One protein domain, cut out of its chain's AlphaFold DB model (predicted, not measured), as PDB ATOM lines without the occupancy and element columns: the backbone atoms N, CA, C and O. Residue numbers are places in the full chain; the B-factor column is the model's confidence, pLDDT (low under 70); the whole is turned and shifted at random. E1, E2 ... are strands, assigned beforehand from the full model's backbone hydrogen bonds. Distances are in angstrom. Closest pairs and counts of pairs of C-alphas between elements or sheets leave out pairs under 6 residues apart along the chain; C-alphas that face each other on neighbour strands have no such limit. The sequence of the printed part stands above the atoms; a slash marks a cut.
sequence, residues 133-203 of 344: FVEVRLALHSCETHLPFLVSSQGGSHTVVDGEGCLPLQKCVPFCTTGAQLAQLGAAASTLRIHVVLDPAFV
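AT A GLANCE: This is residues 133 to 203 of the 344 residues of an uncharacterized protein of Leptomonas seymouri (UniProt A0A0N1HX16). With little regular structure, the domain is one small, strongly twisted wall of five strands, with the loop of residues 162 to 180 passing over one face. The 71 printed residues hold E1 to E5 in chain order; across the mixed sheet they stand E3, E2, E4, E1, E5. The class is all strand, with 25 residues in named elements. It is compact, with a radius of gyration of the C-alphas of 11.5 A and spans of 33 by 23 by 22 A.

HOW THE PARTS SIT: E1, residues 134 to 140, is antiparallel to edge strand E5, residues 192 to 198; N 134 and O 198, 2.8 A apart, are within hydrogen-bond range. E1 is parallel to E4, residues 181 to 184, with N 139 and O 182 at 2.8 A. E2, residues 149 to 152, is antiparallel to E4, with N 150 and O 183 at 2.8 A. E2 and edge strand E3, residues 159 to 161, form a hairpin, with N 149 and O 161 at 2.8 A.

IN THESE COORDINATES: E1 spans 17.8 A from C-alpha 134 at (146.806, 12.893, -73.602). E5 spans 17.5 A to C-alpha 198 at (143.482, 14.219, -69.358).

THE WHOLE: The printed part has no cut. The E3 to E4 link is long. Residues 155 and 174 to 179 have pLDDT under 70.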
ATOM      1  N   PHE A 133     142.321  11.938 -75.224       86.50
ATOM      2  CA  PHE A 133     143.130  11.921 -74.014       86.50
ATOM      3  C   PHE A 133     144.617  12.012 -74.354       86.50
ATOM      4  O   PHE A 133     145.092  11.420 -75.324       86.50
ATOM      5  N   VAL A 134     145.351  12.764 -73.538       84.56
ATOM      6  CA  VAL A 134     146.806  12.893 -73.602       84.56
ATOM      7  C   VAL A 134     147.423  12.584 -72.245       84.56
ATOM      8  O   VAL A 134     146.840  12.885 -71.202       84.56
ATOM      9  N   GLU A 135     148.627  12.021 -72.269       85.44
ATOM     10  CA  GLU A 135     149.460  11.826 -71.084       85.44
ATOM     11  C   GLU A 135     150.379  13.037 -70.881       85.44
ATOM     12  O   GLU A 135     151.114  13.452 -71.783       85.44
ATOM     13  N   VAL A 136     150.348  13.609 -69.680       86.81
ATOM     14  CA  VAL A 136     151.096  14.810 -69.302       86.81
ATOM     15  C   VAL A 136     151.869  14.535 -68.022       86.81
ATOM     16  O   VAL A 136     151.326  14.012 -67.049       86.81
ATOM     17  N   ARG A 137     153.148  14.927 -67.987       86.81
ATOM     18  CA  ARG A 137     153.927  14.884 -66.742       86.81
ATOM     19  C   ARG A 137     153.513  16.047 -65.852       86.81
ATOM     20  O   ARG A 137     153.606  17.201 -66.273       86.81
ATOM     21  N   LEU A 138     153.107  15.751 -64.625       88.94
ATOM     22  CA  LEU A 138     152.712  16.738 -63.631       88.94
ATOM     23  C   LEU A 138     153.698  16.750 -62.462       88.94
ATOM     24  O   LEU A 138     153.996  15.715 -61.874       88.94
ATOM     25  N   ALA A 139     154.159  17.944 -62.102       90.56
ATOM     26  CA  ALA A 139     154.855  18.237 -60.860       90.56
ATOM     27  C   ALA A 139     153.916  19.030 -59.936       90.56
ATOM     28  O   ALA A 139     153.560  20.168 -60.239       90.56
ATOM     29  N   LEU A 140     153.504  18.427 -58.822       89.69
ATOM     30  CA  LEU A 140     152.531  18.955 -57.867       89.69
ATOM     31  C   LEU A 140     153.187  19.123 -56.487       89.69
ATOM     32  O   LEU A 140     153.768  18.185 -55.953       89.69
ATOM     33  N   HIS A 141     153.110  20.310 -55.897       87.44
ATOM     34  CA  HIS A 141     153.619  20.601 -54.553       87.44
ATOM     35  C   HIS A 141     152.607  20.258 -53.460       87.44
ATOM     36  O   HIS A 141     152.969  19.681 -52.440       87.44
ATOM     37  N   SER A 142     151.343  20.626 -53.670       83.00
ATOM     38  CA  SER A 142     150.243  20.363 -52.749       83.00
ATOM     39  C   SER A 142     148.917  20.286 -53.499       83.00
ATOM     40  O   SER A 142     148.613  21.139 -54.336       83.00
ATOM     41  N   CYS A 143     148.108  19.285 -53.158       75.25
ATOM     42  CA  CYS A 143     146.726  19.152 -53.624       75.25
ATOM     43  C   CYS A 143     145.727  19.989 -52.809       75.25
ATOM     44  O   CYS A 143     144.563  20.075 -53.188       75.25
ATOM     45  N   GLU A 144     146.165  20.618 -51.713       79.62
ATOM     46  CA  GLU A 144     145.320  21.475 -50.868       79.62
ATOM     47  C   GLU A 144     145.298  22.937 -51.333       79.62
ATOM     48  O   GLU A 144     144.484  23.730 -50.866       79.62
ATOM     49  N   THR A 145     146.175  23.310 -52.267       81.94
ATOM     50  CA  THR A 145     146.238  24.668 -52.818       81.94
ATOM     51  C   THR A 145     146.028  24.646 -54.325       81.94
ATOM     52  O   THR A 145     146.727  23.917 -55.024       81.94
ATOM     53  N   HIS A 146     145.163  25.509 -54.853       87.12
ATOM     54  CA  HIS A 146     144.990  25.695 -56.300       87.12
ATOM     55  C   HIS A 146     145.946  26.760 -56.849       87.12
ATOM     56  O   HIS A 146     145.546  27.695 -57.543       87.12
ATOM     57  N   LEU A 147     147.233  26.650 -56.507       92.19
ATOM     58  CA  LEU A 147     148.242  27.544 -57.069       92.19
ATOM     59  C   LEU A 147     148.287  27.408 -58.604       92.19
ATOM     60  O   LEU A 147     147.966  26.344 -59.139       92.19
ATOM     61  N   PRO A 148     148.677  28.454 -59.347       93.50
ATOM     62  CA  PRO A 148     148.693  28.388 -60.804       93.50
ATOM     63  C   PRO A 148     149.610  27.280 -61.332       93.50
ATOM     64  O   PRO A 148     150.643  26.977 -60.737       93.50
ATOM     65  N   PHE A 149     149.272  26.719 -62.489       92.94
ATOM     66  CA  PHE A 149     150.143  25.804 -63.217       92.94
ATOM     67  C   PHE A 149     150.978  26.555 -64.251       92.94
ATOM     68  O   PHE A 149     150.457  27.344 -65.038       92.94
ATOM     69  N   LEU A 150     152.271  26.255 -64.305       92.94
ATOM     70  CA  LEU A 150     153.114  26.533 -65.455       92.94
ATOM     71  C   LEU A 150     153.000  25.371 -66.442       92.94
ATOM     72  O   LEU A 150     153.442  24.255 -66.167       92.94
ATOM     73  N   VAL A 151     152.427  25.653 -67.603       90.62
ATOM     74  CA  VAL A 151     152.348  24.729 -68.728       90.62
ATOM     75  C   VAL A 151     153.575  24.929 -69.606       90.62
ATOM     76  O   VAL A 151     153.823  26.032 -70.100       90.62
ATOM     77  N   SER A 152     154.332  23.859 -69.815       86.94
ATOM     78  CA  SER A 152     155.503  23.841 -70.690       86.94
ATOM     79  C   SER A 152     155.250  22.884 -71.844       86.94
ATOM     80  O   SER A 152     155.090  21.688 -71.619       86.94
ATOM     81  N   SER A 153     155.208  23.392 -73.072       77.50
ATOM     82  CA  SER A 153     155.111  22.573 -74.282       77.50
ATOM     83  C   SER A 153     156.472  22.482 -74.966       77.50
ATOM     84  O   SER A 153     157.255  23.436 -74.969       77.50
ATOM     85  N   GLN A 154     156.783  21.321 -75.541       70.19
ATOM     86  CA  GLN A 154     158.044  21.121 -76.245       70.19
ATOM     87  C   GLN A 154     158.117  22.067 -77.457       70.19
ATOM     88  O   GLN A 154     157.336  21.947 -78.395       70.19
ATOM     89  N   GLY A 155     159.046  23.030 -77.425       66.38
ATOM     90  CA  GLY A 155     159.234  24.013 -78.501       66.38
ATOM     91  C   GLY A 155     158.234  25.179 -78.518       66.38
ATOM     92  O   GLY A 155     158.236  25.944 -79.481       66.38
ATOM     93  N   GLY A 156     157.398  25.332 -77.484       71.38
ATOM     94  CA  GLY A 156     156.431  26.427 -77.354       71.38
ATOM     95  C   GLY A 156     156.746  27.407 -76.219       71.38
ATOM     96  O   GLY A 156     157.671  27.214 -75.432       71.38
ATOM     97  N   SER A 157     155.962  28.484 -76.131       78.00
ATOM     98  CA  SER A 157     156.025  29.429 -75.012       78.00
ATOM     99  C   SER A 157     155.352  28.854 -73.769       78.00
ATOM    100  O   SER A 157     154.242  28.322 -73.852       78.00
ATOM    101  N   HIS A 158     155.975  29.040 -72.608       85.00
ATOM    102  CA  HIS A 158     155.352  28.684 -71.340       85.00
ATOM    103  C   HIS A 158     154.090  29.517 -71.101       85.00
ATOM    104  O   HIS A 158     154.086  30.730 -71.316       85.00
ATOM    105  N   THR A 159     153.030  28.862 -70.638       90.62
ATOM    106  CA  THR A 159     151.755  29.514 -70.319       90.62
ATOM    107  C   THR A 159     151.441  29.296 -68.852       90.62
ATOM    108  O   THR A 159     151.536  28.175 -68.363       90.62
ATOM    109  N   VAL A 160     151.064  30.358 -68.145       92.00
ATOM    110  CA  VAL A 160     150.579  30.241 -66.768       92.00
ATOM    111  C   VAL A 160     149.064  30.116 -66.805       92.00
ATOM    112  O   VAL A 160     148.384  30.942 -67.412       92.00
ATOM    113  N   VAL A 161     148.548  29.081 -66.157       92.00
ATOM    114  CA  VAL A 161     147.119  28.820 -66.023       92.00
ATOM    115  C   VAL A 161     146.736  28.988 -64.566       92.00
ATOM    116  O   VAL A 161     147.332  28.368 -63.690       92.00
ATOM    117  N   ASP A 162     145.740  29.830 -64.313       92.25
ATOM    118  CA  ASP A 162     145.162  29.990 -62.984       92.25
ATOM    119  C   ASP A 162     144.586  28.656 -62.489       92.25
ATOM    120  O   ASP A 162     143.816  28.011 -63.203       92.25
ATOM    121  N   GLY A 163     144.959  28.249 -61.274       90.25
ATOM    122  CA  GLY A 163     144.520  26.990 -60.679       90.25
ATOM    123  C   GLY A 163     143.026  26.966 -60.358       90.25
ATOM    124  O   GLY A 163     142.421  25.902 -60.401       90.25
ATOM    125  N   GLU A 164     142.407  28.130 -60.140       92.00
ATOM    126  CA  GLU A 164     140.949  28.268 -59.977       92.00
ATOM    127  C   GLU A 164     140.212  28.418 -61.322       92.00
ATOM    128  O   GLU A 164     138.978  28.485 -61.393       92.00
ATOM    129  N   GLY A 165     140.961  28.454 -62.425       91.31
ATOM    130  CA  GLY A 165     140.426  28.618 -63.764       91.31
ATOM    131  C   GLY A 165     139.501  27.465 -64.152       91.31
ATOM    132  O   GLY A 165     139.904  26.303 -64.163       91.31
ATOM    133  N   CYS A 166     138.273  27.808 -64.550       93.94
ATOM    134  CA  CYS A 166     137.268  26.867 -65.062       93.94
ATOM    135  C   CYS A 166     137.240  26.789 -66.603       93.94
ATOM    136  O   CYS A 166     136.318  26.217 -67.180       93.94
ATOM    137  N   LEU A 167     138.203  27.396 -67.298       93.25
ATOM    138  CA  LEU A 167     138.294  27.318 -68.758       93.25
ATOM    139  C   LEU A 167     138.990  26.021 -69.196       93.25
ATOM    140  O   LEU A 167     139.914  25.587 -68.506       93.25
ATOM    141  N   PRO A 168     138.609  25.443 -70.350       92.81
ATOM    142  CA  PRO A 168     139.312  24.300 -70.919       92.81
ATOM    143  C   PRO A 168     140.803  24.567 -71.159       92.81
ATOM    144  O   PRO A 168     141.185  25.643 -71.633       92.81
ATOM    145  N   LEU A 169     141.640  23.562 -70.906       91.44
ATOM    146  CA  LEU A 169     143.092  23.632 -71.088       91.44
ATOM    147  C   LEU A 169     143.558  23.515 -72.548       91.44
ATOM    148  O   LEU A 169     144.741  23.712 -72.806       91.44
ATOM    149  N   GLN A 170     142.666  23.260 -73.508       89.31
ATOM    150  CA  GLN A 170     142.986  22.963 -74.915       89.31
ATOM    151  C   GLN A 170     143.944  23.952 -75.589       89.31
ATOM    152  O   GLN A 170     144.743  23.568 -76.439       89.31
ATOM    153  N   LYS A 171     143.871  25.236 -75.226       83.44
ATOM    154  CA  LYS A 171     144.757  26.270 -75.785       83.44
ATOM    155  C   LYS A 171     146.177  26.228 -75.216       83.44
ATOM    156  O   LYS A 171     147.084  26.762 -75.841       83.44
ATOM    157  N   CYS A 172     146.353  25.631 -74.041       82.31
ATOM    158  CA  CYS A 172     147.624  25.571 -73.319       82.31
ATOM    159  C   CYS A 172     148.291  24.199 -73.474       82.31
ATOM    160  O   CYS A 172     149.505  24.114 -73.621       82.31
ATOM    161  N   VAL A 173     147.484  23.135 -73.466       82.12
ATOM    162  CA  VAL A 173     147.902  21.745 -73.659       82.12
ATOM    163  C   VAL A 173     147.151  21.204 -74.877       82.12
ATOM    164  O   VAL A 173     146.077  20.633 -74.729       82.12
ATOM    165  N   PRO A 174     147.617  21.446 -76.108       69.94
ATOM    166  CA  PRO A 174     146.946  20.914 -77.287       69.94
ATOM    167  C   PRO A 174     147.170  19.400 -77.418       69.94
ATOM    168  O   PRO A 174     148.204  18.863 -77.028       69.94
ATOM    169  N   PHE A 175     146.221  18.718 -78.056       63.47
ATOM    170  CA  PHE A 175     146.224  17.259 -78.233       63.47
ATOM    171  C   PHE A 175     147.463  16.692 -78.948       63.47
ATOM    172  O   PHE A 175     147.773  15.514 -78.820       63.47
ATOM    173  N   CYS A 176     148.163  17.519 -79.728       60.78
ATOM    174  CA  CYS A 176     149.252  17.087 -80.605       60.78
ATOM    175  C   CYS A 176     150.654  17.398 -80.060       60.78
ATOM    176  O   CYS A 176     151.635  17.181 -80.770       60.78
ATOM    177  N   THR A 177     150.784  17.939 -78.844       60.41
ATOM    178  CA  THR A 177     152.110  18.215 -78.269       60.41
ATOM    179  C   THR A 177     152.634  17.014 -77.503       60.41
ATOM    180  O   THR A 177     152.190  16.731 -76.393       60.41
ATOM    181  N   THR A 178     153.643  16.352 -78.065       63.59
ATOM    182  CA  THR A 178     154.476  15.419 -77.307       63.59
ATOM    183  C   THR A 178     155.263  16.182 -76.242       63.59
ATOM    184  O   THR A 178     155.798  17.260 -76.503       63.59
ATOM    185  N   GLY A 179     155.336  15.632 -75.028       69.44
ATOM    186  CA  GLY A 179     156.203  16.163 -73.972       69.44
ATOM    187  C   GLY A 179     155.690  17.415 -73.258       69.44
ATOM    188  O   GLY A 179     156.496  18.119 -72.649       69.44
ATOM    189  N   ALA A 180     154.385  17.704 -73.311       80.38
ATOM    190  CA  ALA A 180     153.796  18.730 -72.457       80.38
ATOM    191  C   ALA A 180     154.001  18.386 -70.967       80.38
ATOM    192  O   ALA A 180     153.943  17.220 -70.564       80.38
ATOM    193  N   GLN A 181     154.249  19.410 -70.153       88.44
ATOM    194  CA  GLN A 181     154.431  19.286 -68.711       88.44
ATOM    195  C   GLN A 181     153.620  20.346 -67.979       88.44
ATOM    196  O   GLN A 181     153.524  21.494 -68.422       88.44
ATOM    197  N   LEU A 182     153.080  19.955 -66.835       91.12
ATOM    198  CA  LEU A 182     152.407  20.827 -65.887       91.12
ATOM    199  C   LEU A 182     153.267  20.905 -64.629       91.12
ATOM    200  O   LEU A 182     153.646  19.879 -64.073       91.12
ATOM    201  N   ALA A 183     153.578  22.109 -64.170       91.88
ATOM    202  CA  ALA A 183     154.252  22.311 -62.894       91.88
ATOM    203  C   ALA A 183     153.438  23.283 -62.048       91.88
ATOM    204  O   ALA A 183     153.193  24.410 -62.473       91.88
ATOM    205  N   GLN A 184     152.997  22.861 -60.867       93.12
ATOM    206  CA  GLN A 184     152.383  23.772 -59.911       93.12
ATOM    207  C   GLN A 184     153.418  24.827 -59.517       93.12
ATOM    208  O   GLN A 184     154.541  24.496 -59.153       93.12
ATOM    209  N   LEU A 185     153.061  26.103 -59.621       89.81
ATOM    210  CA  LEU A 185     153.926  27.192 -59.196       89.81
ATOM    211  C   LEU A 185     153.875  27.337 -57.677       89.81
ATOM    212  O   LEU A 185     152.814  27.243 -57.069       89.81
ATOM    213  N   GLY A 186     155.023  27.611 -57.071       84.88
ATOM    214  CA  GLY A 186     155.151  27.809 -55.632       84.88
ATOM    215  C   GLY A 186     156.526  27.388 -55.132       84.88
ATOM    216  O   GLY A 186     157.299  26.761 -55.851       84.88
ATOM    217  N   ALA A 187     156.844  27.758 -53.894       74.25
ATOM    218  CA  ALA A 187     158.012  27.238 -53.197       74.25
ATOM    219  C   ALA A 187     157.550  26.147 -52.228       74.25
ATOM    220  O   ALA A 187     156.740  26.416 -51.342       74.25
ATOM    221  N   ALA A 188     158.067  24.931 -52.383       77.56
ATOM    222  CA  ALA A 188     157.796  23.826 -51.474       77.56
ATOM    223  C   ALA A 188     159.043  22.958 -51.290       77.56
ATOM    224  O   ALA A 188     159.894  22.871 -52.175       77.56
ATOM    225  N   ALA A 189     159.139  22.309 -50.130       71.00
ATOM    226  CA  ALA A 189     160.243  21.407 -49.811       71.00
ATOM    227  C   ALA A 189     160.169  20.082 -50.592       71.00
ATOM    228  O   ALA A 189     161.190  19.436 -50.811       71.00
ATOM    229  N   SER A 190     158.971  19.687 -51.027       76.12
ATOM    230  CA  SER A 190     158.717  18.449 -51.759       76.12
ATOM    231  C   SER A 190     157.847  18.698 -52.994       76.12
ATOM    232  O   SER A 190     157.192  19.731 -53.152       76.12
ATOM    233  N   THR A 191     157.918  17.781 -53.957       82.94
ATOM    234  CA  THR A 191     157.132  17.833 -55.197       82.94
ATOM    235  C   THR A 191     156.803  16.414 -55.623       82.94
ATOM    236  O   THR A 191     157.709  15.636 -55.928       82.94
ATOM    237  N   LEU A 192     155.516  16.099 -55.653       82.50
ATOM    238  CA  LEU A 192     154.978  14.881 -56.232       82.50
ATOM    239  C   LEU A 192     155.107  14.962 -57.756       82.50
ATOM    240  O   LEU A 192     154.692  15.947 -58.363       82.50
ATOM    241  N   ARG A 193     155.696  13.941 -58.380       83.38
ATOM    242  CA  ARG A 193     155.786  13.836 -59.839       83.38
ATOM    243  C   ARG A 193     155.008  12.616 -60.293       83.38
ATOM    244  O   ARG A 193     155.343  11.512 -59.880       83.38
ATOM    245  N   ILE A 194     153.984  12.836 -61.106       82.88
ATOM    246  CA  ILE A 194     153.077  11.793 -61.590       82.88
ATOM    247  C   ILE A 194     152.762  12.007 -63.067       82.88
ATOM    248  O   ILE A 194     152.812  13.129 -63.578       82.88
ATOM    249  N   HIS A 195     152.434  10.918 -63.748       84.31
ATOM    250  CA  HIS A 195     151.820  10.960 -65.064       84.31
ATOM    251  C   HIS A 195     150.309  11.131 -64.896       84.31
ATOM    252  O   HIS A 195     149.682  10.439 -64.098       84.31
ATOM    253  N   VAL A 196     149.741  12.087 -65.624       88.06
ATOM    254  CA  VAL A 196     148.310  12.390 -65.608       88.06
ATOM    255  C   VAL A 196     147.754  12.199 -67.005       88.06
ATOM    256  O   VAL A 196     148.322  12.700 -67.974       88.06
ATOM    257  N   VAL A 197     146.621  11.516 -67.093       89.25
ATOM    258  CA  VAL A 197     145.824  11.377 -68.308       89.25
ATOM    259  C   VAL A 197     144.688  12.391 -68.250       89.25
ATOM    260  O   VAL A 197     143.946  12.441 -67.272       89.25
ATOM    261  N   LEU A 198     144.549  13.219 -69.284       91.50
ATOM    262  CA  LEU A 198     143.482  14.219 -69.358       91.50
ATOM    263  C   LEU A 198     143.046  14.498 -70.797       91.50
ATOM    264  O   LEU A 198     143.826  14.311 -71.726       91.50
ATOM    265  N   ASP A 199     141.816  14.981 -70.981       91.69
ATOM    266  CA  ASP A 199     141.362  15.593 -72.236       91.69
ATOM    267  C   ASP A 199     141.367  17.128 -72.078       91.69
ATOM    268  O   ASP A 199     140.508  17.684 -71.379       91.69
ATOM    269  N   PRO A 200     142.305  17.845 -72.724       91.06
ATOM    270  CA  PRO A 200     142.432  19.291 -72.603       91.06
ATOM    271  C   PRO A 200     141.200  20.094 -73.046       91.06
ATOM    272  O   PRO A 200     141.002  21.208 -72.558       91.06
ATOM    273  N   ALA A 201     140.364  19.581 -73.956       91.81
ATOM    274  CA  ALA A 201     139.134  20.269 -74.368       91.81
ATOM    275  C   ALA A 201     138.038  20.218 -73.306       91.81
ATOM    276  O   ALA A 201     137.132  21.054 -73.320       91.81
ATOM    277  N   PHE A 202     138.144  19.284 -72.362       92.94
ATOM    278  CA  PHE A 202     137.108  19.047 -71.367       92.94
ATOM    279  C   PHE A 202     137.614  19.033 -69.924       92.94
ATOM    280  O   PHE A 202     136.836  18.748 -69.013       92.94
ATOM    281  N   VAL A 203     138.887  19.360 -69.697       93.75
ATOM    282  CA  VAL A 203     139.452  19.595 -68.366       93.75
ATOM    283  C   VAL A 203     139.770  21.071 -68.178       93.75
ATOM    284  O   VAL A 203     140.351  21.707 -69.057       93.75
TER     285      VAL A 203